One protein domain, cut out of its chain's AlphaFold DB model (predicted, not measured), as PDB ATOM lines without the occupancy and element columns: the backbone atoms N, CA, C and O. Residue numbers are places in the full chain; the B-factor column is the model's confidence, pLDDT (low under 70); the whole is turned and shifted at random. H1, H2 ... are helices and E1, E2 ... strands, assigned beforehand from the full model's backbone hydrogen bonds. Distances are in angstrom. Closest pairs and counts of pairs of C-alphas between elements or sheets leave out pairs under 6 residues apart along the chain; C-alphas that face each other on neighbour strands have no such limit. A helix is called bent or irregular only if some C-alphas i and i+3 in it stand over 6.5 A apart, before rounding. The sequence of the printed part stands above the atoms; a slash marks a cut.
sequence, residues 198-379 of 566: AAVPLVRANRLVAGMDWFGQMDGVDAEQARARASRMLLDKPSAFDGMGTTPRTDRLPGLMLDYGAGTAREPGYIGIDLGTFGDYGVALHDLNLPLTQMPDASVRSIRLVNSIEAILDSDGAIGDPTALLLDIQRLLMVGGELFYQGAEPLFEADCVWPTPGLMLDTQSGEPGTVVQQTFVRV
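This is residues 198 to 379 of the 566 residues of the protein "Peptidase_S78_2 domain-containing protein" of Deltaproteobacteria bacterium (UniProt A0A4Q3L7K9). One twisted sheet of seven strands makes the body, with the short helix H3 over one face; H1 stands beside the strands E1 and E2, and H2 packs on H1 at one far end of the longest axis. The printed part has 182 residues, with three named helices and seven named strands in the order H1 H2 E1 E2 E3 E4 H3 E5 E6 E7. The sheet runs E3 E2 E1 E4 E5 E7 E6 and is mixed. The class is mixed, helices and strands, though under half of the residues are in named elements. The whole is compact, with a radius of gyration of the C-alphas of 16.6 A, and its spans are 49 by 32 by 32 A, only just elongated.

In the sheet are E1, residues 256 to 260; E2, residues 271 to 274; E3, residues 283 to 285; E4, residues 300 to 306, 17.2 A long; E5, residues 333 to 343, 20.4 A; E6, residues 359 to 365, 17.4 A; and E7, residues 372 to 378, 19.8 A. E5 bends by 114 degrees at residue 336. H1, residues 198 to 216, is 29.0 A long and begins with C-alpha 198 at (181.658, 167.326, 123.940); it is only just irregular, with C-alphas 198 and 201 6.9 A apart. H2, residues 223 to 236, is 20.1 A long, and H3, residues 323 to 332, 14.1 A. E7 ends with C-alpha 378 at (191.722, 184.960, 124.769).

E1 and E4 are parallel at 17 degrees, with N 258 and O 302 within hydrogen-bond range at 2.9 A. E4 and E5 are parallel at 7 degrees, with N 303 and O 338 at 2.8 A. E2 is parallel to E1, with N 271 and O 257 at 2.8 A, and the edge strand E3 is parallel to E2, with N 284 and O 272 at 2.8 A. E5 and E7 are antiparallel at 169 degrees, with N 339 and O 376 at 2.8 A. E6, the other edge strand, forms an antiparallel hairpin with E7, with N 362 and O 375 at 2.8 A. E4, H3 and E5 form a strand-helix-strand unit, two parallel neighbour strands with a helix between, whose crossover is right-handed. H3 and the sheet make two layers, a helix on one face of a sheet: H3 lies over E5 at a height over the sheet of 10.1 A and runs along the strands, at 25 degrees to E5 on the local plane. H1 is on the sheet but at the sheet's level, with a height of 2.5 A; its closest C-alphas to E1 are those of Val 203 and Leu 256, 5.5 A. H2 is not on the sheet; it touches H1, closest at the C-alphas of Gly 211 and Ala 230, 4.6 A, at a steep tilt of 57 degrees, opposite ways. Every O i to N i+4 pair is within hydrogen-bond range in H2 and H3, and 13 of 15 in H1.

The two C-alphas farthest apart are those of Asp 236 and Asp 316, 51.9 A. The printed part has no cut. The links H2 to E1, E3 to E4, E4 to H3 and E5 to E6 are long. The mean pLDDT of the printed part is 76.6; 44 residues are under 70, among them residues 288 to 294, 309 to 324 and 348 to 358.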
ATOM      1  N   ALA A 198     183.020 166.843 123.722       73.00
ATOM      2  CA  ALA A 198     181.658 167.326 123.940       73.00
ATOM      3  C   ALA A 198     181.245 168.470 122.990       73.00
ATOM      4  O   ALA A 198     180.058 168.643 122.717       73.00
ATOM      5  N   ALA A 199     182.200 169.228 122.445       73.38
ATOM      6  CA  ALA A 199     181.938 170.331 121.522       73.38
ATOM      7  C   ALA A 199     181.848 169.884 120.052       73.38
ATOM      8  O   ALA A 199     181.288 170.600 119.218       73.38
ATOM      9  N   VAL A 200     182.340 168.686 119.710       78.44
ATOM     10  CA  VAL A 200     182.352 168.168 118.329       78.44
ATOM     11  C   VAL A 200     180.953 168.143 117.688       78.44
ATOM     12  O   VAL A 200     180.825 168.585 116.539       78.44
ATOM     13  N   PRO A 201     179.883 167.663 118.357       75.06
ATOM     14  CA  PRO A 201     178.541 167.670 117.773       75.06
ATOM     15  C   PRO A 201     178.014 169.086 117.521       75.06
ATOM     16  O   PRO A 201     177.359 169.322 116.506       75.06
ATOM     17  N   LEU A 202     178.337 170.031 118.407       77.31
ATOM     18  CA  LEU A 202     177.902 171.423 118.303       77.31
ATOM     19  C   LEU A 202     178.576 172.117 117.119       77.31
ATOM     20  O   LEU A 202     177.903 172.748 116.309       77.31
ATOM     21  N   VAL A 203     179.888 171.934 116.952       77.12
ATOM     22  CA  VAL A 203     180.625 172.478 115.799       77.12
ATOM     23  C   VAL A 203     180.079 171.916 114.486       77.12
ATOM     24  O   VAL A 203     179.904 172.651 113.512       77.12
ATOM     25  N   ARG A 204     179.714 170.628 114.452       78.38
ATOM     26  CA  ARG A 204     179.042 170.035 113.285       78.38
ATOM     27  C   ARG A 204     177.680 170.672 113.010       78.38
ATOM     28  O   ARG A 204     177.346 170.863 111.844       78.38
ATOM     29  N   ALA A 205     176.912 171.002 114.046       78.25
ATOM     30  CA  ALA A 205     175.643 171.705 113.895       78.25
ATOM     31  C   ALA A 205     175.844 173.141 113.378       78.25
ATOM     32  O   ALA A 205     175.109 173.564 112.485       78.25
ATOM     33  N   ASN A 206     176.883 173.849 113.838       82.88
ATOM     34  CA  ASN A 206     177.206 175.198 113.364       82.88
ATOM     35  C   ASN A 206     177.485 175.240 111.850       82.88
ATOM     36  O   ASN A 206     177.069 176.160 111.153       82.88
ATOM     37  N   ARG A 207     178.112 174.199 111.289       82.38
ATOM     38  CA  ARG A 207     178.337 174.110 109.835       82.38
ATOM     39  C   ARG A 207     177.043 174.164 109.032       82.38
ATOM     40  O   ARG A 207     177.028 174.720 107.938       82.38
ATOM     41  N   LEU A 208     175.965 173.570 109.543       81.38
ATOM     42  CA  LEU A 208     174.672 173.623 108.869       81.38
ATOM     43  C   LEU A 208     174.139 175.057 108.837       81.38
ATOM     44  O   LEU A 208     173.653 175.486 107.795       81.38
ATOM     45  N   VAL A 209     174.277 175.778 109.950       82.94
ATOM     46  CA  VAL A 209     173.903 177.191 110.079       82.94
ATOM     47  C   VAL A 209     174.692 178.043 109.082       82.94
ATOM     48  O   VAL A 209     174.091 178.721 108.255       82.94
ATOM     49  N   ALA A 210     176.017 177.896 109.044       83.88
ATOM     50  CA  ALA A 210     176.869 178.569 108.066       83.88
ATOM     51  C   ALA A 210     176.464 178.249 106.614       83.88
ATOM     52  O   ALA A 210     176.312 179.131 105.773       83.88
ATOM     53  N   GLY A 211     176.207 176.979 106.298       84.06
ATOM     54  CA  GLY A 211     175.727 176.608 104.969       84.06
ATOM     55  C   GLY A 211     174.382 177.247 104.616       84.06
ATOM     56  O   GLY A 211     174.181 177.665 103.476       84.06
ATOM     57  N   MET A 212     173.462 177.328 105.580       84.81
ATOM     58  CA  MET A 212     172.173 177.994 105.397       84.81
ATOM     59  C   MET A 212     172.351 179.485 105.114       84.81
ATOM     60  O   MET A 212     171.699 179.983 104.200       84.81
ATOM     61  N   ASP A 213     173.263 180.160 105.810       85.44
ATOM     62  CA  ASP A 213     173.567 181.575 105.571       85.44
ATOM     63  C   ASP A 213     174.129 181.797 104.173       85.44
ATOM     64  O   ASP A 213     173.665 182.677 103.446       85.44
ATOM     65  N   TRP A 214     175.068 180.947 103.747       86.94
ATOM     66  CA  TRP A 214     175.627 181.038 102.403       86.94
ATOM     67  C   TRP A 214     174.548 180.925 101.327       86.94
ATOM     68  O   TRP A 214     174.502 181.714 100.383       86.94
ATOM     69  N   PHE A 215     173.676 179.924 101.449       86.31
ATOM     70  CA  PHE A 215     172.634 179.703 100.455       86.31
ATOM     71  C   PHE A 215     171.501 180.720 100.558       86.31
ATOM     72  O   PHE A 215     170.925 181.047  99.527       86.31
ATOM     73  N   GLY A 216     171.206 181.242 101.750       82.00
ATOM     74  CA  GLY A 216     170.222 182.304 101.954       82.00
ATOM     75  C   GLY A 216     170.638 183.637 101.326       82.00
ATOM     76  O   GLY A 216     169.778 184.397 100.893       82.00
ATOM     77  N   GLN A 217     171.944 183.895 101.194       79.38
ATOM     78  CA  GLN A 217     172.470 185.052 100.456       79.38
ATOM     79  C   GLN A 217     172.347 184.918  98.927       79.38
ATOM     80  O   GLN A 217     172.558 185.894  98.208       79.38
ATOM     81  N   MET A 218     172.020 183.731  98.400       78.12
ATOM     82  CA  MET A 218     171.724 183.567  96.978       78.12
ATOM     83  C   MET A 218     170.272 183.967  96.701       78.12
ATOM     84  O   MET A 218     169.349 183.372  97.258       78.12
ATOM     85  N   ASP A 219     170.063 184.929  95.799       61.75
ATOM     86  CA  ASP A 219     168.726 185.400  95.420       61.75
ATOM     87  C   ASP A 219     167.775 184.232  95.085       61.75
ATOM     88  O   ASP A 219     168.003 183.453  94.153       61.75
ATOM     89  N   GLY A 220     166.676 184.132  95.842       70.94
ATOM     90  CA  GLY A 220     165.561 183.218  95.567       70.94
ATOM     91  C   GLY A 220     165.591 181.862  96.279       70.94
ATOM     92  O   GLY A 220     164.806 180.988  95.908       70.94
ATOM     93  N   VAL A 221     166.454 181.662  97.279       79.81
ATOM     94  CA  VAL A 221     166.478 180.436  98.094       79.81
ATOM     95  C   VAL A 221     165.775 180.684  99.432       79.81
ATOM     96  O   VAL A 221     166.198 181.526 100.215       79.81
ATOM     97  N   ASP A 222     164.693 179.952  99.704       82.69
ATOM     98  CA  ASP A 222     164.038 179.981 101.019       82.69
ATOM     99  C   ASP A 222     164.824 179.170 102.074       82.69
ATOM    100  O   ASP A 222     165.744 178.414 101.755       82.69
ATOM    101  N   ALA A 223     164.463 179.310 103.354       73.25
ATOM    102  CA  ALA A 223     165.184 178.674 104.460       73.25
ATOM    103  C   ALA A 223     165.203 177.133 104.389       73.25
ATOM    104  O   ALA A 223     166.190 176.501 104.774       73.25
ATOM    105  N   GLU A 224     164.136 176.510 103.880       80.50
ATOM    106  CA  GLU A 224     164.051 175.052 103.750       80.50
ATOM    107  C   GLU A 224     164.970 174.557 102.626       80.50
ATOM    108  O   GLU A 224     165.732 173.601 102.802       80.50
ATOM    109  N   GLN A 225     164.981 175.265 101.497       84.06
ATOM    110  CA  GLN A 225     165.885 175.006 100.383       84.06
ATOM    111  C   GLN A 225     167.347 175.247 100.770       84.06
ATOM    112  O   GLN A 225     168.209 174.439 100.412       84.06
ATOM    113  N   ALA A 226     167.636 176.313 101.521       83.75
ATOM    114  CA  ALA A 226     168.970 176.612 102.030       83.75
ATOM    115  C   ALA A 226     169.461 175.483 102.945       83.75
ATOM    116  O   ALA A 226     170.554 174.951 102.741       83.75
ATOM    117  N   ARG A 227     168.612 175.016 103.871       82.75
ATOM    118  CA  ARG A 227     168.914 173.874 104.743       82.75
ATOM    119  C   ARG A 227     169.159 172.588 103.961       82.75
ATOM    120  O   ARG A 227     170.108 171.862 104.266       82.75
ATOM    121  N   ALA A 228     168.333 172.293 102.958       84.69
ATOM    122  CA  ALA A 228     168.472 171.084 102.147       84.69
ATOM    123  C   ALA A 228     169.780 171.095 101.338       84.69
ATOM    124  O   ALA A 228     170.488 170.086 101.282       84.69
ATOM    125  N   ARG A 229     170.134 172.247 100.754       89.75
ATOM    126  CA  ARG A 229     171.391 172.435 100.013       89.75
ATOM    127  C   ARG A 229     172.606 172.350 100.933       89.75
ATOM    128  O   ARG A 229     173.534 171.612 100.617       89.75
ATOM    129  N   ALA A 230     172.567 173.021 102.086       85.06
ATOM    130  CA  ALA A 230     173.610 172.954 103.108       85.06
ATOM    131  C   ALA A 230     173.838 171.520 103.600       85.06
ATOM    132  O   ALA A 230     174.967 171.034 103.571       85.06
ATOM    133  N   SER A 231     172.765 170.804 103.951       86.12
ATOM    134  CA  SER A 231     172.846 169.404 104.395       86.12
ATOM    135  C   SER A 231     173.471 168.509 103.324       86.12
ATOM    136  O   SER A 231     174.362 167.718 103.623       86.12
ATOM    137  N   ARG A 232     173.051 168.654 102.059       90.88
ATOM    138  CA  ARG A 232     173.604 167.868 100.950       90.88
ATOM    139  C   ARG A 232     175.086 168.165 100.728       90.88
ATOM    140  O   ARG A 232     175.878 167.243 100.581       90.88
ATOM    141  N   MET A 233     175.465 169.439 100.747       90.31
ATOM    142  CA  MET A 233     176.853 169.852 100.569       90.31
ATOM    143  C   MET A 233     177.755 169.355 101.704       90.31
ATOM    144  O   MET A 233     178.884 168.960 101.433       90.31
ATOM    145  N   LEU A 234     177.255 169.295 102.943       86.69
ATOM    146  CA  LEU A 234     177.996 168.744 104.081       86.69
ATOM    147  C   LEU A 234     178.173 167.225 104.030       86.69
ATOM    148  O   LEU A 234     179.160 166.726 104.564       86.69
ATOM    149  N   LEU A 235     177.264 166.492 103.382       89.00
ATOM    150  CA  LEU A 235     177.459 165.061 103.124       89.00
ATOM    151  C   LEU A 235     178.611 164.827 102.140       89.00
ATOM    152  O   LEU A 235     179.441 163.950 102.368       89.00
ATOM    153  N   ASP A 236     178.681 165.632 101.078       92.12
ATOM    154  CA  ASP A 236     179.703 165.495 100.036       92.12
ATOM    155  C   ASP A 236     181.059 166.087 100.466       92.12
ATOM    156  O   ASP A 236     182.122 165.578 100.104       92.12
ATOM    157  N   LYS A 237     181.034 167.189 101.226       93.19
ATOM    158  CA  LYS A 237     182.203 167.944 101.695       93.19
ATOM    159  C   LYS A 237     181.978 168.433 103.135       93.19
ATOM    160  O   LYS A 237     181.538 169.566 103.336       93.19
ATOM    161  N   PRO A 238     182.331 167.628 104.153       87.50
ATOM    162  CA  PRO A 238     182.060 167.947 105.560       87.50
ATOM    163  C   PRO A 238     182.665 169.253 106.096       87.50
ATOM    164  O   PRO A 238     182.197 169.742 107.120       87.50
ATOM    165  N   SER A 239     183.692 169.803 105.442       86.25
ATOM    166  CA  SER A 239     184.376 171.052 105.819       86.25
ATOM    167  C   SER A 239     183.983 172.261 104.962       86.25
ATOM    168  O   SER A 239     184.611 173.314 105.047       86.25
ATOM    169  N   ALA A 240     182.962 172.129 104.107       88.12
ATOM    170  CA  ALA A 240     182.610 173.125 103.094       88.12
ATOM    171  C   ALA A 240     182.340 174.544 103.629       88.12
ATOM    172  O   ALA A 240     182.430 175.498 102.859       88.12
ATOM    173  N   PHE A 241     182.007 174.673 104.915       88.69
ATOM    174  CA  PHE A 241     181.603 175.929 105.546       88.69
ATOM    175  C   PHE A 241     182.492 176.338 106.730       88.69
ATOM    176  O   PHE A 241     182.168 177.294 107.425       88.69
ATOM    177  N   ASP A 242     183.620 175.658 106.961       84.62
ATOM    178  CA  ASP A 242     184.442 175.859 108.169       84.62
ATOM    179  C   ASP A 242     185.036 177.274 108.287       84.62
ATOM    180  O   ASP A 242     185.256 177.748 109.403       84.62
ATOM    181  N   GLY A 243     185.251 177.956 107.157       84.81
ATOM    182  CA  GLY A 243     185.784 179.322 107.096       84.81
ATOM    183  C   GLY A 243     184.728 180.431 107.020       84.81
ATOM    184  O   GLY A 243     185.085 181.607 106.968       84.81
ATOM    185  N   MET A 244     183.434 180.101 106.984       87.81
ATOM    186  CA  MET A 244     182.397 181.131 106.914       87.81
ATOM    187  C   MET A 244     182.354 181.955 108.204       87.81
ATOM    188  O   MET A 244     182.367 181.391 109.293       87.81
ATOM    189  N   GLY A 245     182.319 183.283 108.063       85.62
ATOM    190  CA  GLY A 245     182.295 184.223 109.188       85.62
ATOM    191  C   GLY A 245     183.630 184.363 109.929       85.62
ATOM    192  O   GLY A 245     183.743 185.205 110.811       85.62
ATOM    193  N   THR A 246     184.650 183.564 109.588       89.62
ATOM    194  CA  THR A 246     185.940 183.581 110.293       89.62
ATOM    195  C   THR A 246     186.774 184.820 109.978       89.62
ATOM    196  O   THR A 246     186.779 185.338 108.861       89.62
ATOM    197  N   THR A 247     187.522 185.269 110.981       88.81
ATOM    198  CA  THR A 247     188.590 186.267 110.860       88.81
ATOM    199  C   THR A 247     189.922 185.564 110.562       88.81
ATOM    200  O   THR A 247     190.053 184.371 110.843       88.81
ATOM    201  N   PRO A 248     190.965 186.266 110.071       86.75
ATOM    202  CA  PRO A 248     192.298 185.671 109.893       86.75
ATOM    203  C   PRO A 248     192.873 185.024 111.163       86.75
ATOM    204  O   PRO A 248     193.718 184.135 111.082       86.75
ATOM    205  N   ARG A 249     192.421 185.473 112.341       83.38
ATOM    206  CA  ARG A 249     192.800 184.912 113.641       83.38
ATOM    207  C   ARG A 249     192.048 183.615 113.941       83.38
ATOM    208  O   ARG A 249     192.640 182.662 114.437       83.38
ATOM    209  N   THR A 250     190.757 183.572 113.622       88.25
ATOM    210  CA  THR A 250     189.863 182.468 113.996       88.25
ATOM    211  C   THR A 250     189.721 181.386 112.923       88.25
ATOM    212  O   THR A 250     189.229 180.308 113.249       88.25
ATOM    213  N   ASP A 251     190.206 181.601 111.688       86.69
ATOM    214  CA  ASP A 251     190.120 180.612 110.589       86.69
ATOM    215  C   ASP A 251     190.719 179.254 110.977       86.69
ATOM    216  O   ASP A 251     190.179 178.199 110.640       86.69
ATOM    217  N   ARG A 252     191.808 179.297 111.751       82.44
ATOM    218  CA  ARG A 252     192.594 178.117 112.127       82.44
ATOM    219  C   ARG A 252     192.035 177.386 113.340       82.44
ATOM    220  O   ARG A 252     192.538 176.321 113.690       82.44
ATOM    221  N   LEU A 253     191.025 177.955 113.997       86.19
ATOM    222  CA  LEU A 253     190.433 177.396 115.202       86.19
ATOM    223  C   LEU A 253     189.190 176.566 114.842       86.19
ATOM    224  O   LEU A 253     188.331 177.034 114.089       86.19
ATOM    225  N   PRO A 254     189.036 175.351 115.396       84.25
ATOM    226  CA  PRO A 254     187.928 174.451 115.071       84.25
ATOM    227  C   PRO A 254     186.643 174.719 115.882       84.25
ATOM    228  O   PRO A 254     185.765 173.861 115.915       84.25
ATOM    229  N   GLY A 255     186.545 175.857 116.577       86.69
ATOM    230  CA  GLY A 255     185.476 176.157 117.535       86.69
ATOM    231  C   GLY A 255     184.182 176.734 116.949       86.69
ATOM    232  O   GLY A 255     184.069 177.054 115.765       86.69
ATOM    233  N   LEU A 256     183.193 176.895 117.827       88.44
ATOM    234  CA  LEU A 256     181.915 177.557 117.556       88.44
ATOM    235  C   LEU A 256     182.069 179.068 117.368       88.44
ATOM    236  O   LEU A 256     183.023 179.674 117.849       88.44
ATOM    237  N   MET A 257     181.095 179.681 116.705       90.00
ATOM    238  CA  MET A 257     181.000 181.132 116.554       90.00
ATOM    239  C   MET A 257     179.642 181.567 117.092       90.00
ATOM    240  O   MET A 257     178.631 181.047 116.623       90.00
ATOM    241  N   LEU A 258     179.616 182.440 118.098       91.88
ATOM    242  CA  LEU A 258     178.389 182.844 118.795       91.88
ATOM    243  C   LEU A 258     178.141 184.348 118.664       91.88
ATOM    244  O   LEU A 258     179.064 185.143 118.815       91.88
ATOM    245  N   ASP A 259     176.903 184.729 118.378       89.88
ATOM    246  CA  ASP A 259     176.472 186.120 118.247       89.88
ATOM    247  C   ASP A 259     175.441 186.429 119.333       89.88
ATOM    248  O   ASP A 259     174.300 185.969 119.282       89.88
ATOM    249  N   TYR A 260     175.886 187.118 120.380       87.50
ATOM    250  CA  TYR A 260     175.095 187.388 121.574       87.50
ATOM    251  C   TYR A 260     174.265 188.648 121.357       87.50
ATOM    252  O   TYR A 260     174.799 189.710 121.040       87.50
ATOM    253  N   GLY A 261     172.958 188.548 121.582       82.25
ATOM    254  CA  GLY A 261     172.011 189.620 121.283       82.25
ATOM    255  C   GLY A 261     171.832 189.824 119.782       82.25
ATOM    256  O   GLY A 261     171.760 190.957 119.316       82.25
ATOM    257  N   ALA A 262     171.808 188.729 119.019       79.50
ATOM    258  CA  ALA A 262     171.700 188.756 117.561       79.50
ATOM    259  C   ALA A 262     170.425 189.452 117.038       79.50
ATOM    260  O   ALA A 262     170.340 189.837 115.870       79.50
ATOM    261  N   GLY A 263     169.396 189.597 117.874       80.06
ATOM    262  CA  GLY A 263     168.146 190.246 117.527       80.06
ATOM    263  C   GLY A 263     167.513 189.645 116.274       80.06
ATOM    264  O   GLY A 263     167.381 188.433 116.117       80.06
ATOM    265  N   THR A 264     167.108 190.512 115.348       72.62
ATOM    266  CA  THR A 264     166.437 190.105 114.104       72.62
ATOM    267  C   THR A 264     167.376 189.579 113.021       72.62
ATOM    268  O   THR A 264     166.888 189.165 111.970       72.62
ATOM    269  N   ALA A 265     168.694 189.664 113.215       72.19
ATOM    270  CA  ALA A 265     169.673 189.256 112.217       72.19
ATOM    271  C   ALA A 265     171.027 188.975 112.874       72.19
ATOM    272  O   ALA A 265     171.711 189.901 113.299       72.19
ATOM    273  N   ARG A 266     171.428 187.705 112.885       83.62
ATOM    274  CA  ARG A 266     172.771 187.294 113.312       83.62
ATOM    275  C   ARG A 266     173.797 187.429 112.187       83.62
ATOM    276  O   ARG A 266     173.456 187.350 111.004       83.62
ATOM    277  N   GLU A 267     175.064 187.559 112.557       87.88
ATOM    278  CA  GLU A 267     176.178 187.534 111.611       87.88
ATOM    279  C   GLU A 267     176.269 186.166 110.888       87.88
ATOM    280  O   GLU A 267     176.187 185.112 111.531       87.88
ATOM    281  N   PRO A 268     176.466 186.131 109.554       86.69
ATOM    282  CA  PRO A 268     176.643 184.885 108.813       86.69
ATOM    283  C   PRO A 268     177.759 183.994 109.374       86.69
ATOM    284  O   PRO A 268     178.891 184.433 109.576       86.69
ATOM    285  N   GLY A 269     177.457 182.711 109.578       85.38
ATOM    286  CA  GLY A 269     178.381 181.737 110.166       85.38
ATOM    287  C   GLY A 269     178.384 181.691 111.698       85.38
ATOM    288  O   GLY A 269     179.048 180.819 112.265       85.38
ATOM    289  N   TYR A 270     177.628 182.572 112.360       89.69
ATOM    290  CA  TYR A 270     177.452 182.575 113.809       89.69
ATOM    291  C   TYR A 270     176.122 181.945 114.220       89.69
ATOM    292  O   TYR A 270     175.097 182.129 113.566       89.69
ATOM    293  N   ILE A 271     176.116 181.245 115.352       85.81
ATOM    294  CA  ILE A 271     174.892 180.872 116.061       85.81
ATOM    295  C   ILE A 271     174.436 182.101 116.840       85.81
ATOM    296  O   ILE A 271     175.158 182.582 117.711       85.81
ATOM    297  N   GLY A 272     173.244 182.601 116.533       81.75
ATOM    298  CA  GLY A 272     172.654 183.702 117.282       81.75
ATOM    299  C   GLY A 272     172.172 183.221 118.644       81.75
ATOM    300  O   GLY A 272     171.675 182.104 118.770       81.75
ATOM    301  N   ILE A 273     172.307 184.052 119.665       83.12
ATOM    302  CA  ILE A 273     171.825 183.792 121.019       83.12
ATOM    303  C   ILE A 273     171.048 185.017 121.468       83.12
ATOM    304  O   ILE A 273     171.602 186.114 121.502       83.12
ATOM    305  N   ASP A 274     169.769 184.847 121.789       78.00
ATOM    306  CA  ASP A 274     168.915 185.971 122.168       78.00
ATOM    307  C   ASP A 274     167.693 185.519 122.993       78.00
ATOM    308  O   ASP A 274     167.315 184.346 122.999       78.00
ATOM    309  N   LEU A 275     167.026 186.463 123.658       74.19
ATOM    310  CA  LEU A 275     165.755 186.291 124.368       74.19
ATOM    311  C   LEU A 275     164.562 186.067 123.426       74.19
ATOM    312  O   LEU A 275     163.452 185.779 123.883       74.19
ATOM    313  N   GLY A 276     164.763 186.196 122.116       69.75
ATOM    314  CA  GLY A 276     163.775 185.879 121.096       69.75
ATOM    315  C   GLY A 276     164.422 185.304 119.843       69.75
ATOM    316  O   GLY A 276     165.550 185.621 119.508       69.75
ATOM    317  N   THR A 277     163.700 184.469 119.100       63.56
ATOM    318  CA  THR A 277     164.234 183.903 117.846       63.56
ATOM    319  C   THR A 277     164.070 184.832 116.645       63.56
ATOM    320  O   THR A 277     164.655 184.584 115.599       63.56
ATOM    321  N   PHE A 278     163.222 185.864 116.753       70.19
ATOM    322  CA  PHE A 278     162.929 186.883 115.730       70.19
ATOM    323  C   PHE A 278     162.686 186.380 114.289       70.19
ATOM    324  O   PHE A 278     162.714 187.161 113.341       70.19
ATOM    325  N   GLY A 279     162.359 185.096 114.122       63.19
ATOM    326  CA  GLY A 279     162.140 184.468 112.818       63.19
ATOM    327  C   GLY A 279     163.398 183.919 112.132       63.19
ATOM    328  O   GLY A 279     163.273 183.399 111.026       63.19
ATOM    329  N   ASP A 280     164.568 183.977 112.772       66.81
ATOM    330  CA  ASP A 280     165.810 183.364 112.288       66.81
ATOM    331  C   ASP A 280     165.988 181.957 112.890       66.81
ATOM    332  O   ASP A 280     165.878 181.739 114.096       66.81
ATOM    333  N   TYR A 281     166.246 180.970 112.029       64.56
ATOM    334  CA  TYR A 281     166.397 179.562 112.411       64.56
ATOM    335  C   TYR A 281     167.736 179.232 113.079       64.56
ATOM    336  O   TYR A 281     167.869 178.151 113.652       64.56
ATOM    337  N   GLY A 282     168.728 180.116 112.978       66.19
ATOM    338  CA  GLY A 282     170.029 179.958 113.625       66.19
ATOM    339  C   GLY A 282     170.152 180.716 114.945       66.19
ATOM    340  O   GLY A 282     171.262 180.808 115.463       66.19
ATOM    341  N   VAL A 283     169.047 181.246 115.486       75.00
ATOM    342  CA  VAL A 283     169.007 181.886 116.807       75.00
ATOM    343  C   VAL A 283     168.504 180.898 117.862       75.00
ATOM    344  O   VAL A 283     167.393 180.371 117.776       75.00
ATOM    345  N   ALA A 284     169.329 180.656 118.875       76.12
ATOM    346  CA  ALA A 284     168.983 179.927 120.080       76.12
ATOM    347  C   ALA A 284     168.349 180.871 121.110       76.12
ATOM    348  O   ALA A 284     168.849 181.969 121.356       76.12
ATOM    349  N   LEU A 285     167.259 180.412 121.730       74.25
ATOM    350  CA  LEU A 285     166.589 181.140 122.802       74.25
ATOM    351  C   LEU A 285     167.377 180.972 124.105       74.25
ATOM    352  O   LEU A 285     167.399 179.872 124.660       74.25
ATOM    353  N   HIS A 286     167.997 182.041 124.595       74.69
ATOM    354  CA  HIS A 286     168.747 182.027 125.850       74.69
ATOM    355  C   HIS A 286     168.778 183.412 126.494       74.69
ATOM    356  O   HIS A 286     168.861 184.429 125.809       74.69
ATOM    357  N   ASP A 287     168.727 183.435 127.822       72.00
ATOM    358  CA  ASP A 287     168.868 184.662 128.602       72.00
ATOM    359  C   ASP A 287     170.350 184.964 128.815       72.00
ATOM    360  O   ASP A 287     171.049 184.206 129.482       72.00
ATOM    361  N   LEU A 288     170.823 186.076 128.253       66.50
ATOM    362  CA  LEU A 288     172.226 186.490 128.326       66.50
ATOM    363  C   LEU A 288     172.689 186.804 129.762       66.50
ATOM    364  O   LEU A 288     173.892 186.852 130.002       66.50
ATOM    365  N   ASN A 289     171.762 186.973 130.716       62.75
ATOM    366  CA  ASN A 289     172.077 187.090 132.145       62.75
ATOM    367  C   ASN A 289     172.433 185.747 132.798       62.75
ATOM    368  O   ASN A 289     172.876 185.712 133.946       62.75
ATOM    369  N   LEU A 290     172.187 184.631 132.109       62.09
ATOM    370  CA  LEU A 290     172.466 183.292 132.606       62.09
ATOM    371  C   LEU A 290     173.696 182.711 131.900       62.09
ATOM    372  O   LEU A 290     173.797 182.799 130.673       62.09
ATOM    373  N   PRO A 291     174.598 182.040 132.634       63.66
ATOM    374  CA  PRO A 291     175.730 181.367 132.018       63.66
ATOM    375  C   PRO A 291     175.267 180.214 131.117       63.66
ATOM    376  O   PRO A 291     174.314 179.491 131.432       63.66
ATOM    377  N   LEU A 292     175.979 179.984 130.012       66.62
ATOM    378  CA  LEU A 292     175.773 178.843 129.117       66.62
ATOM    379  C   LEU A 292     176.417 177.577 129.696       66.62
ATOM    380  O   LEU A 292     177.340 177.002 129.118       66.62
ATOM    381  N   THR A 293     175.914 177.103 130.834       66.38
ATOM    382  CA  THR A 293     176.469 175.942 131.563       66.38
ATOM    383  C   THR A 293     176.460 174.637 130.765       66.38
ATOM    384  O   THR A 293     177.190 173.707 131.093       66.38
ATOM    385  N   GLN A 294     175.655 174.554 129.702       69.38
ATOM    386  CA  GLN A 294     175.607 173.396 128.804       69.38
ATOM    387  C   GLN A 294     176.674 173.429 127.698       69.38
ATOM    388  O   GLN A 294     176.886 172.419 127.027       69.38
ATOM    389  N   MET A 295     177.327 174.573 127.479       70.94
ATOM    390  CA  MET A 295     178.399 174.707 126.496       70.94
ATOM    391  C   MET A 295     179.740 174.325 127.136       70.94
ATOM    392  O   MET A 295     180.062 174.858 128.201       70.94
ATOM    393  N   PRO A 296     180.540 173.444 126.508       75.88
ATOM    394  CA  PRO A 296     181.854 173.084 127.028       75.88
ATOM    395  C   PRO A 296     182.814 174.277 127.063       75.88
ATOM    396  O   PRO A 296     182.774 175.140 126.182       75.88
ATOM    397  N   ASP A 297     183.718 174.283 128.034       80.38
ATOM    398  CA  ASP A 297     184.820 175.244 128.117       80.38
ATOM    399  C   ASP A 297     185.710 175.165 126.872       80.38
ATOM    400  O   ASP A 297     185.837 174.101 126.260       80.38
ATOM    401  N   ALA A 298     186.335 176.285 126.497       80.75
ATOM    402  CA  ALA A 298     187.256 176.371 125.361       80.75
ATOM    403  C   ALA A 298     186.714 175.700 124.076       80.75
ATOM    404  O   ALA A 298     187.425 174.984 123.365       80.75
ATOM    405  N   SER A 299     185.431 175.911 123.779       82.94
ATOM    406  CA  SER A 299     184.746 175.347 122.609       82.94
ATOM    407  C   SER A 299     184.400 176.388 121.546       82.94
ATOM    408  O   SER A 299     184.013 176.033 120.429       82.94
ATOM    409  N   VAL A 300     184.550 177.672 121.871       89.75
ATOM    410  CA  VAL A 300     184.156 178.803 121.035       89.75
ATOM    411  C   VAL A 300     185.400 179.505 120.502       89.75
ATOM    412  O   VAL A 300     186.303 179.858 121.252       89.75
ATOM    413  N   ARG A 301     185.468 179.716 119.188       91.00
ATOM    414  CA  ARG A 301     186.567 180.456 118.548       91.00
ATOM    415  C   ARG A 301     186.275 181.942 118.400       91.00
ATOM    416  O   ARG A 301     187.213 182.723 118.306       91.00
ATOM    417  N   SER A 302     185.001 182.327 118.335       93.75
ATOM    418  CA  SER A 302     184.605 183.726 118.196       93.75
ATOM    419  C   SER A 302     183.282 184.013 118.896       93.75
ATOM    420  O   SER A 302     182.324 183.260 118.724       93.75
ATOM    421  N   ILE A 303     183.227 185.107 119.648       93.88
ATOM    422  CA  ILE A 303     182.004 185.657 120.236       93.88
ATOM    423  C   ILE A 303     181.832 187.091 119.746       93.88
ATOM    424  O   ILE A 303     182.803 187.844 119.684       93.88
ATOM    425  N   ARG A 304     180.604 187.471 119.394       92.25
ATOM    426  CA  ARG A 304     180.224 188.841 119.037       92.25
ATOM    427  C   ARG A 304     179.216 189.389 120.037       92.25
ATOM    428  O   ARG A 304     178.296 188.682 120.434       92.25
ATOM    429  N   LEU A 305     179.395 190.652 120.405       88.06
ATOM    430  CA  LEU A 305     178.465 191.473 121.172       88.06
ATOM    431  C   LEU A 305     178.283 192.791 120.418       88.06
ATOM    432  O   LEU A 305     179.214 193.591 120.356       88.06
ATOM    433  N   VAL A 306     177.106 193.029 119.839       87.62
ATOM    434  CA  VAL A 306     176.848 194.224 119.022       87.62
ATOM    435  C   VAL A 306     175.646 194.975 119.574       87.62
ATOM    436  O   VAL A 306     174.503 194.612 119.325       87.62
ATOM    437  N   ASN A 307     175.910 196.045 120.324       81.44
ATOM    438  CA  ASN A 307     174.916 196.825 121.069       81.44
ATOM    439  C   ASN A 307     174.058 195.964 122.019       81.44
ATOM    440  O   ASN A 307     172.957 196.349 122.401       81.44
ATOM    441  N   SER A 308     174.560 194.785 122.390       74.38
ATOM    442  CA  SER A 308     173.818 193.786 123.160       74.38
ATOM    443  C   SER A 308     173.990 193.972 124.662       74.38
ATOM    444  O   SER A 308     173.100 193.620 125.429       74.38
ATOM    445  N   ILE A 309     175.127 194.533 125.089       69.62
ATOM    446  CA  ILE A 309     175.476 194.638 126.510       69.62
ATOM    447  C   ILE A 309     174.596 195.650 127.249       69.62
ATOM    448  O   ILE A 309     174.225 195.432 128.394       69.62
ATOM    449  N   GLU A 310     174.190 196.723 126.567       63.06
ATOM    450  CA  GLU A 310     173.309 197.762 127.115       63.06
ATOM    451  C   GLU A 310     171.897 197.227 127.415       63.06
ATOM    452  O   GLU A 310     171.162 197.809 128.210       63.06
ATOM    453  N   ALA A 311     171.517 196.109 126.786       57.69
ATOM    454  CA  ALA A 311     170.241 195.430 126.988       57.69
ATOM    455  C   ALA A 311     170.295 194.337 128.074       57.69
ATOM    456  O   ALA A 311     169.272 193.705 128.353       57.69
ATOM    457  N   ILE A 312     171.457 194.111 128.696       57.56
ATOM    458  CA  ILE A 312     171.627 193.211 129.843       57.56
ATOM    459  C   ILE A 312     171.158 193.975 131.083       57.56
ATOM    460  O   ILE A 312     171.913 194.670 131.759       57.56
ATOM    461  N   LEU A 313     169.843 193.946 131.288       44.12
ATOM    462  CA  LEU A 313     169.152 194.696 132.332       44.12
ATOM    463  C   LEU A 313     169.368 194.035 133.697       44.12
ATOM    464  O   LEU A 313     169.070 192.850 133.862       44.12
ATOM    465  N   ASP A 314     169.762 194.821 134.699       44.62
ATOM    466  CA  ASP A 314     169.445 194.458 136.079       44.62
ATOM    467  C   ASP A 314     167.931 194.607 136.347       44.62
ATOM    468  O   ASP A 314     167.158 195.115 135.524       44.62
ATOM    469  N   SER A 315     167.465 194.144 137.509       40.88
ATOM    470  CA  SER A 315     166.043 194.183 137.881       40.88
ATOM    471  C   SER A 315     165.425 195.587 137.937       40.88
ATOM    472  O   SER A 315     164.198 195.693 137.993       40.88
ATOM    473  N   ASP A 316     166.246 196.639 137.909       38.19
ATOM    474  CA  ASP A 316     165.850 198.040 138.042       38.19
ATOM    475  C   ASP A 316     166.060 198.854 136.748       38.19
ATOM    476  O   ASP A 316     165.711 200.038 136.693       38.19
ATOM    477  N   GLY A 317     166.534 198.216 135.672       37.03
ATOM    478  CA  GLY A 317     166.735 198.841 134.367       37.03
ATOM    479  C   GLY A 317     167.999 199.697 134.266       37.03
ATOM    480  O   GLY A 317     168.068 200.554 133.382       37.03
ATOM    481  N   ALA A 318     168.975 199.490 135.152       38.25
ATOM    482  CA  ALA A 318     170.344 199.938 134.937       38.25
ATOM    483  C   ALA A 318     171.141 198.856 134.183       38.25
ATOM    484  O   ALA A 318     170.725 197.695 134.104       38.25
ATOM    485  N   ILE A 319     172.264 199.261 133.576       42.84
ATOM    486  CA  ILE A 319     173.215 198.333 132.946       42.84
ATOM    487  C   ILE A 319     173.680 197.378 134.047       42.84
ATOM    488  O   ILE A 319     174.337 197.815 134.994       42.84
ATOM    489  N   GLY A 320     173.290 196.106 133.954       51.16
ATOM    490  CA  GLY A 320     173.742 195.085 134.887       51.16
ATOM    491  C   GLY A 320     175.256 194.925 134.790       51.16
ATOM    492  O   GLY A 320     175.831 195.089 133.714       51.16
ATOM    493  N   ASP A 321     175.906 194.622 135.913       57.00
ATOM    494  CA  ASP A 321     177.334 194.310 135.944       57.00
ATOM    495  C   ASP A 321     177.656 193.201 134.913       57.00
ATOM    496  O   ASP A 321     177.213 192.058 135.085       57.00
ATOM    497  N   PRO A 322     178.414 193.498 133.836       61.66
ATOM    498  CA  PRO A 322     178.665 192.536 132.768       61.66
ATOM    499  C   PRO A 322     179.662 191.447 133.180       61.66
ATOM    500  O   PRO A 322     179.910 190.526 132.402       61.66
ATOM    501  N   THR A 323     180.239 191.517 134.384       63.44
ATOM    502  CA  THR A 323     181.299 190.618 134.854       63.44
ATOM    503  C   THR A 323     180.928 189.141 134.725       63.44
ATOM    504  O   THR A 323     181.733 188.353 134.232       63.44
ATOM    505  N   ALA A 324     179.705 188.748 135.095       61.94
ATOM    506  CA  ALA A 324     179.272 187.350 135.003       61.94
ATOM    507  C   ALA A 324     179.233 186.842 133.552       61.94
ATOM    508  O   ALA A 324     179.701 185.740 133.263       61.94
ATOM    509  N   LEU A 325     178.731 187.669 132.630       71.69
ATOM    510  CA  LEU A 325     178.736 187.363 131.203       71.69
ATOM    511  C   LEU A 325     180.170 187.282 130.672       71.69
ATOM    512  O   LEU A 325     180.501 186.366 129.927       71.69
ATOM    513  N   LEU A 326     181.027 188.230 131.045       73.88
ATOM    514  CA  LEU A 326     182.403 188.290 130.559       73.88
ATOM    515  C   LEU A 326     183.245 187.115 131.070       73.88
ATOM    516  O   LEU A 326     184.051 186.581 130.311       73.88
ATOM    517  N   LEU A 327     183.014 186.652 132.302       69.50
ATOM    518  CA  LEU A 327     183.603 185.419 132.834       69.50
ATOM    519  C   LEU A 327     183.119 184.179 132.071       69.50
ATOM    520  O   LEU A 327     183.917 183.289 131.780       69.50
ATOM    521  N   ASP A 328     181.841 184.125 131.695       73.19
ATOM    522  CA  ASP A 328     181.318 183.019 130.888       73.19
ATOM    523  C   ASP A 328     181.870 183.049 129.451       73.19
ATOM    524  O   ASP A 328     182.312 182.030 128.927       73.19
ATOM    525  N   ILE A 329     181.955 184.230 128.832       81.69
ATOM    526  CA  ILE A 329     182.603 184.447 127.527       81.69
ATOM    527  C   ILE A 329     184.060 183.995 127.573       81.69
ATOM    528  O   ILE A 329     184.522 183.283 126.681       81.69
ATOM    529  N   GLN A 330     184.778 184.380 128.627       78.50
ATOM    530  CA  GLN A 330     186.146 183.956 128.863       78.50
ATOM    531  C   GLN A 330     186.216 182.428 128.905       78.50
ATOM    532  O   GLN A 330     186.950 181.852 128.102       78.50
ATOM    533  N   ARG A 331     185.396 181.767 129.733       81.25
ATOM    534  CA  ARG A 331     185.324 180.301 129.856       81.25
ATOM    535  C   ARG A 331     185.092 179.587 128.528       81.25
ATOM    536  O   ARG A 331     185.727 178.572 128.236       81.25
ATOM    537  N   LEU A 332     184.189 180.119 127.717       83.25
ATOM    538  CA  LEU A 332     183.801 179.533 126.439       83.25
ATOM    539  C   LEU A 332     184.878 179.677 125.363       83.25
ATOM    540  O   LEU A 332     185.028 178.781 124.524       83.25
ATOM    541  N   LEU A 333     185.618 180.789 125.368       86.12
ATOM    542  CA  LEU A 333     186.618 181.077 124.349       86.12
ATOM    543  C   LEU A 333     187.833 180.151 124.449       86.12
ATOM    544  O   LEU A 333     188.468 180.000 125.491       86.12
ATOM    545  N   MET A 334     188.204 179.579 123.307       86.50
ATOM    546  CA  MET A 334     189.498 178.936 123.094       86.50
ATOM    547  C   MET A 334     190.612 179.968 123.268       86.50
ATOM    548  O   MET A 334     190.449 181.108 122.845       86.50
ATOM    549  N   VAL A 335     191.770 179.579 123.805       79.69
ATOM    550  CA  VAL A 335     192.994 180.392 123.694       79.69
ATOM    551  C   VAL A 335     193.268 180.719 122.219       79.69
ATOM    552  O   VAL A 335     193.208 179.850 121.349       79.69
ATOM    553  N   GLY A 336     193.519 181.996 121.939       80.44
ATOM    554  CA  GLY A 336     193.610 182.567 120.594       80.44
ATOM    555  C   GLY A 336     192.262 182.950 119.972       80.44
ATOM    556  O   GLY A 336     192.250 183.623 118.942       80.44
ATOM    557  N   GLY A 337     191.146 182.551 120.585       87.19
ATOM    558  CA  GLY A 337     189.791 182.930 120.198       87.19
ATOM    559  C   GLY A 337     189.507 184.411 120.436       87.19
ATOM    560  O   GLY A 337     190.198 185.079 121.206       87.19
ATOM    561  N   GLU A 338     188.494 184.920 119.746       91.44
ATOM    562  CA  GLU A 338     188.238 186.354 119.607       91.44
ATOM    563  C   GLU A 338     186.882 186.753 120.203       91.44
ATOM    564  O   GLU A 338     185.858 186.159 119.872       91.44
ATOM    565  N   LEU A 339     186.856 187.792 121.036       91.88
ATOM    566  CA  LEU A 339     185.640 188.514 121.404       91.88
ATOM    567  C   LEU A 339     185.606 189.830 120.627       91.88
ATOM    568  O   LEU A 339     186.469 190.682 120.814       91.88
ATOM    569  N   PHE A 340     184.590 190.014 119.796       91.94
ATOM    570  CA  PHE A 340     184.295 191.280 119.142       91.94
ATOM    571  C   PHE A 340     183.179 191.999 119.899       91.94
ATOM    572  O   PHE A 340     182.097 191.444 120.097       91.94
ATOM    573  N   TYR A 341     183.435 193.239 120.286       88.94
ATOM    574  CA  TYR A 341     182.495 194.117 120.961       88.94
ATOM    575  C   TYR A 341     182.246 195.378 120.133       88.94
ATOM    576  O   TYR A 341     183.180 195.997 119.620       88.94
ATOM    577  N   GLN A 342     180.983 195.785 120.058       88.12
ATOM    578  CA  GLN A 342     180.565 197.080 119.547       88.12
ATOM    579  C   GLN A 342     179.473 197.666 120.449       88.12
ATOM    580  O   GLN A 342     178.500 196.974 120.750       88.12
ATOM    581  N   GLY A 343     179.595 198.936 120.831       83.56
ATOM    582  CA  GLY A 343     178.615 199.627 121.676       83.56
ATOM    583  C   GLY A 343     178.736 201.149 121.625       83.56
ATOM    584  O   GLY A 343     179.575 201.684 120.895       83.56
ATOM    585  N   ALA A 344     177.873 201.854 122.366       76.25
ATOM    586  CA  ALA A 344     177.925 203.315 122.468       76.25
ATOM    587  C   ALA A 344     179.095 203.817 123.333       76.25
ATOM    588  O   ALA A 344     179.543 204.949 123.170       76.25
ATOM    589  N   GLU A 345     179.589 202.965 124.227       75.81
ATOM    590  CA  GLU A 345     180.724 203.223 125.108       75.81
ATOM    591  C   GLU A 345     181.739 202.081 124.975       75.81
ATOM    592  O   GLU A 345     181.365 200.983 124.560       75.81
ATOM    593  N   PRO A 346     183.030 202.304 125.274       74.19
ATOM    594  CA  PRO A 346     183.986 201.208 125.341       74.19
ATOM    595  C   PRO A 346     183.584 200.206 126.429       74.19
ATOM    596  O   PRO A 346     183.139 200.592 127.508       74.19
ATOM    597  N   LEU A 347     183.805 198.916 126.169       71.75
ATOM    598  CA  LEU A 347     183.667 197.872 127.182       71.75
ATOM    599  C   LEU A 347     184.699 198.071 128.300       71.75
ATOM    600  O   LEU A 347     184.380 197.862 129.466       71.75
ATOM    601  N   PHE A 348     185.908 198.521 127.933       69.06
ATOM    602  CA  PHE A 348     186.984 198.931 128.845       69.06
ATOM    603  C   PHE A 348     187.749 200.136 128.291       69.06
ATOM    604  O   PHE A 348     187.948 200.225 127.081       69.06
ATOM    605  N   GLU A 349     188.224 201.047 129.141       61.75
ATOM    606  CA  GLU A 349     189.093 202.142 128.683       61.75
ATOM    607  C   GLU A 349     190.449 201.591 128.197       61.75
ATOM    608  O   GLU A 349     190.903 200.540 128.649       61.75
ATOM    609  N   ALA A 350     191.099 202.265 127.242       52.50
ATOM    610  CA  ALA A 350     192.331 201.769 126.610       52.50
ATOM    611  C   ALA A 350     193.530 201.683 127.581       52.50
ATOM    612  O   ALA A 350     194.495 200.967 127.324       52.50
ATOM    613  N   ASP A 351     193.463 202.432 128.679       48.56
ATOM    614  CA  ASP A 351     194.370 202.457 129.824       48.56
ATOM    615  C   ASP A 351     193.803 201.720 131.050       48.56
ATOM    616  O   ASP A 351     194.476 201.631 132.079       48.56
ATOM    617  N   CYS A 352     192.592 201.162 130.941       42.19
ATOM    618  CA  CYS A 352     191.983 200.373 131.997       42.19
ATOM    619  C   CYS A 352     192.746 199.065 132.139       42.19
ATOM    620  O   CYS A 352     192.882 198.271 131.202       42.19
ATOM    621  N   VAL A 353     193.239 198.837 133.346       42.62
ATOM    622  CA  VAL A 353     193.857 197.578 133.686       42.62
ATOM    623  C   VAL A 353     192.702 196.542 133.768       42.62
ATOM    624  O   VAL A 353     191.654 196.773 134.365       42.62
ATOM    625  N   TRP A 354     192.893 195.390 133.134       54.34
ATOM    626  CA  TRP A 354     191.933 194.311 132.845       54.34
ATOM    627  C   TRP A 354     191.050 193.799 134.005       54.34
ATOM    628  O   TRP A 354     191.576 193.156 134.922       54.34
ATOM    629  N   PRO A 355     189.708 193.881 133.920       48.34
ATOM    630  CA  PRO A 355     188.844 193.311 134.959       48.34
ATOM    631  C   PRO A 355     188.478 191.834 134.730       48.34
ATOM    632  O   PRO A 355     188.103 191.158 135.684       48.34
ATOM    633  N   THR A 356     188.604 191.289 133.510       57.62
ATOM    634  CA  THR A 356     188.367 189.853 133.247       57.62
ATOM    635  C   THR A 356     189.677 189.129 132.913       57.62
ATOM    636  O   THR A 356     190.163 189.225 131.783       57.62
ATOM    637  N   PRO A 357     190.247 188.374 133.868       57.09
ATOM    638  CA  PRO A 357     191.377 187.477 133.655       57.09
ATOM    639  C   PRO A 357     191.393 186.736 132.311       57.09
ATOM    640  O   PRO A 357     190.464 185.997 132.000       57.09
ATOM    641  N   GLY A 358     192.466 186.855 131.523       66.50
ATOM    642  CA  GLY A 358     192.669 186.028 130.323       66.50
ATOM    643  C   GLY A 358     192.015 186.527 129.029       66.50
ATOM    644  O   GLY A 358     192.072 185.808 128.030       66.50
ATOM    645  N   LEU A 359     191.438 187.733 129.011       73.88
ATOM    646  CA  LEU A 359     191.051 188.453 127.791       73.88
ATOM    647  C   LEU A 359     191.950 189.680 127.604       73.88
ATOM    648  O   LEU A 359     192.070 190.501 128.505       73.88
ATOM    649  N   MET A 360     192.566 189.806 126.429       75.06
ATOM    650  CA  MET A 360     193.479 190.895 126.073       75.06
ATOM    651  C   MET A 360     192.920 191.693 124.888       75.06
ATOM    652  O   MET A 360     192.696 191.129 123.825       75.06
ATOM    653  N   LEU A 361     192.722 192.997 125.051       78.75
ATOM    654  CA  LEU A 361     192.392 193.979 124.016       78.75
ATOM    655  C   LEU A 361     193.496 193.951 122.963       78.75
ATOM    656  O   LEU A 361     194.669 194.179 123.250       78.75
ATOM    657  N   ASP A 362     193.087 193.645 121.745       81.19
ATOM    658  CA  ASP A 362     193.929 193.544 120.561       81.19
ATOM    659  C   ASP A 362     193.828 194.830 119.744       81.19
ATOM    660  O   ASP A 362     194.830 195.444 119.385       81.19
ATOM    661  N   THR A 363     192.599 195.288 119.500       84.81
ATOM    662  CA  THR A 363     192.343 196.516 118.747       84.81
ATOM    663  C   THR A 363     191.172 197.288 119.325       84.81
ATOM    664  O   THR A 363     190.175 196.694 119.728       84.81
ATOM    665  N   GLN A 364     191.261 198.615 119.273       84.25
ATOM    666  CA  GLN A 364     190.158 199.526 119.552       84.25
ATOM    667  C   GLN A 364     190.034 200.553 118.427       84.25
ATOM    668  O   GLN A 364     191.034 201.049 117.904       84.25
ATOM    669  N   SER A 365     188.800 200.893 118.074       85.31
ATOM    670  CA  SER A 365     188.482 202.007 117.184       85.31
ATOM    671  C   SER A 365     187.186 202.699 117.619       85.31
ATOM    672  O   SER A 365     186.383 202.117 118.344       85.31
ATOM    673  N   GLY A 366     187.000 203.950 117.194       77.44
ATOM    674  CA  GLY A 366     185.899 204.811 117.644       77.44
ATOM    675  C   GLY A 366     186.295 205.738 118.800       77.44
ATOM    676  O   GLY A 366     187.178 205.418 119.596       77.44
ATOM    677  N   GLU A 367     185.667 206.915 118.852       70.25
ATOM    678  CA  GLU A 367     185.834 207.894 119.935       70.25
ATOM    679  C   GLU A 367     184.688 207.750 120.959       70.25
ATOM    680  O   GLU A 367     183.563 207.446 120.550       70.25
ATOM    681  N   PRO A 368     184.922 207.988 122.265       57.62
ATOM    682  CA  PRO A 368     183.860 207.999 123.275       57.62
ATOM    683  C   PRO A 368     182.696 208.924 122.880       57.62
ATOM    684  O   PRO A 368     182.915 210.047 122.418       57.62
ATOM    685  N   GLY A 369     181.456 208.451 123.028       57.50
ATOM    686  CA  GLY A 369     180.256 209.140 122.531       57.50
ATOM    687  C   GLY A 369     179.939 208.909 121.042       57.50
ATOM    688  O   GLY A 369     178.994 209.498 120.511       57.50
ATOM    689  N   THR A 370     180.703 208.049 120.362       72.06
ATOM    690  CA  THR A 370     180.384 207.464 119.048       72.06
ATOM    691  C   THR A 370     180.385 205.937 119.149       72.06
ATOM    692  O   THR A 370     180.615 205.390 120.219       72.06
ATOM    693  N   VAL A 371     180.110 205.220 118.054       81.06
ATOM    694  CA  VAL A 371     180.186 203.752 118.072       81.06
ATOM    695  C   VAL A 371     181.632 203.327 118.319       81.06
ATOM    696  O   VAL A 371     182.503 203.570 117.481       81.06
ATOM    697  N   VAL A 372     181.864 202.670 119.451       83.94
ATOM    698  CA  VAL A 372     183.154 202.097 119.820       83.94
ATOM    699  C   VAL A 372     183.185 200.637 119.399       83.94
ATOM    700  O   VAL A 372     182.210 199.908 119.578       83.94
ATOM    701  N   GLN A 373     184.311 200.207 118.834       90.19
ATOM    702  CA  GLN A 373     184.585 198.815 118.500       90.19
ATOM    703  C   GLN A 373     185.855 198.363 119.208       90.19
ATOM    704  O   GLN A 373     186.899 199.007 119.091       90.19
ATOM    705  N   GLN A 374     185.768 197.240 119.913       86.62
ATOM    706  CA  GLN A 374     186.891 196.618 120.600       86.62
ATOM    707  C   GLN A 374     186.958 195.137 120.258       86.62
ATOM    708  O   GLN A 374     185.950 194.437 120.259       86.62
ATOM    709  N   THR A 375     188.164 194.657 119.995       88.44
ATOM    710  CA  THR A 375     188.430 193.237 119.792       88.44
ATOM    711  C   THR A 375     189.344 192.767 120.900       88.44
ATOM    712  O   THR A 375     190.392 193.365 121.132       88.44
ATOM    713  N   PHE A 376     188.959 191.682 121.556       85.81
ATOM    714  CA  PHE A 376     189.739 191.017 122.582       85.81
ATOM    715  C   PHE A 376     190.124 189.624 122.114       85.81
ATOM    716  O   PHE A 376     189.398 188.964 121.371       85.81
ATOM    717  N   VAL A 377     191.264 189.156 122.590       84.56
ATOM    718  CA  VAL A 377     191.804 187.838 122.308       84.56
ATOM    719  C   VAL A 377     191.960 187.100 123.621       84.56
ATOM    720  O   VAL A 377     192.514 187.623 124.589       84.56
ATOM    721  N   ARG A 378     191.488 185.858 123.647       81.81
ATOM    722  CA  ARG A 378     191.722 184.960 124.769       81.81
ATOM    723  C   ARG A 378     193.198 184.586 124.809       81.81
ATOM    724  O   ARG A 378     193.723 184.008 123.859       81.81
ATOM    725  N   VAL A 379     193.858 184.863 125.923       73.12
ATOM    726  CA  VAL A 379     195.267 184.520 126.145       73.12
ATOM    727  C   VAL A 379     195.398 183.521 127.299       73.12
ATOM    728  O   VAL A 379     194.503 183.448 128.153       73.12
TER     729      VAL A 379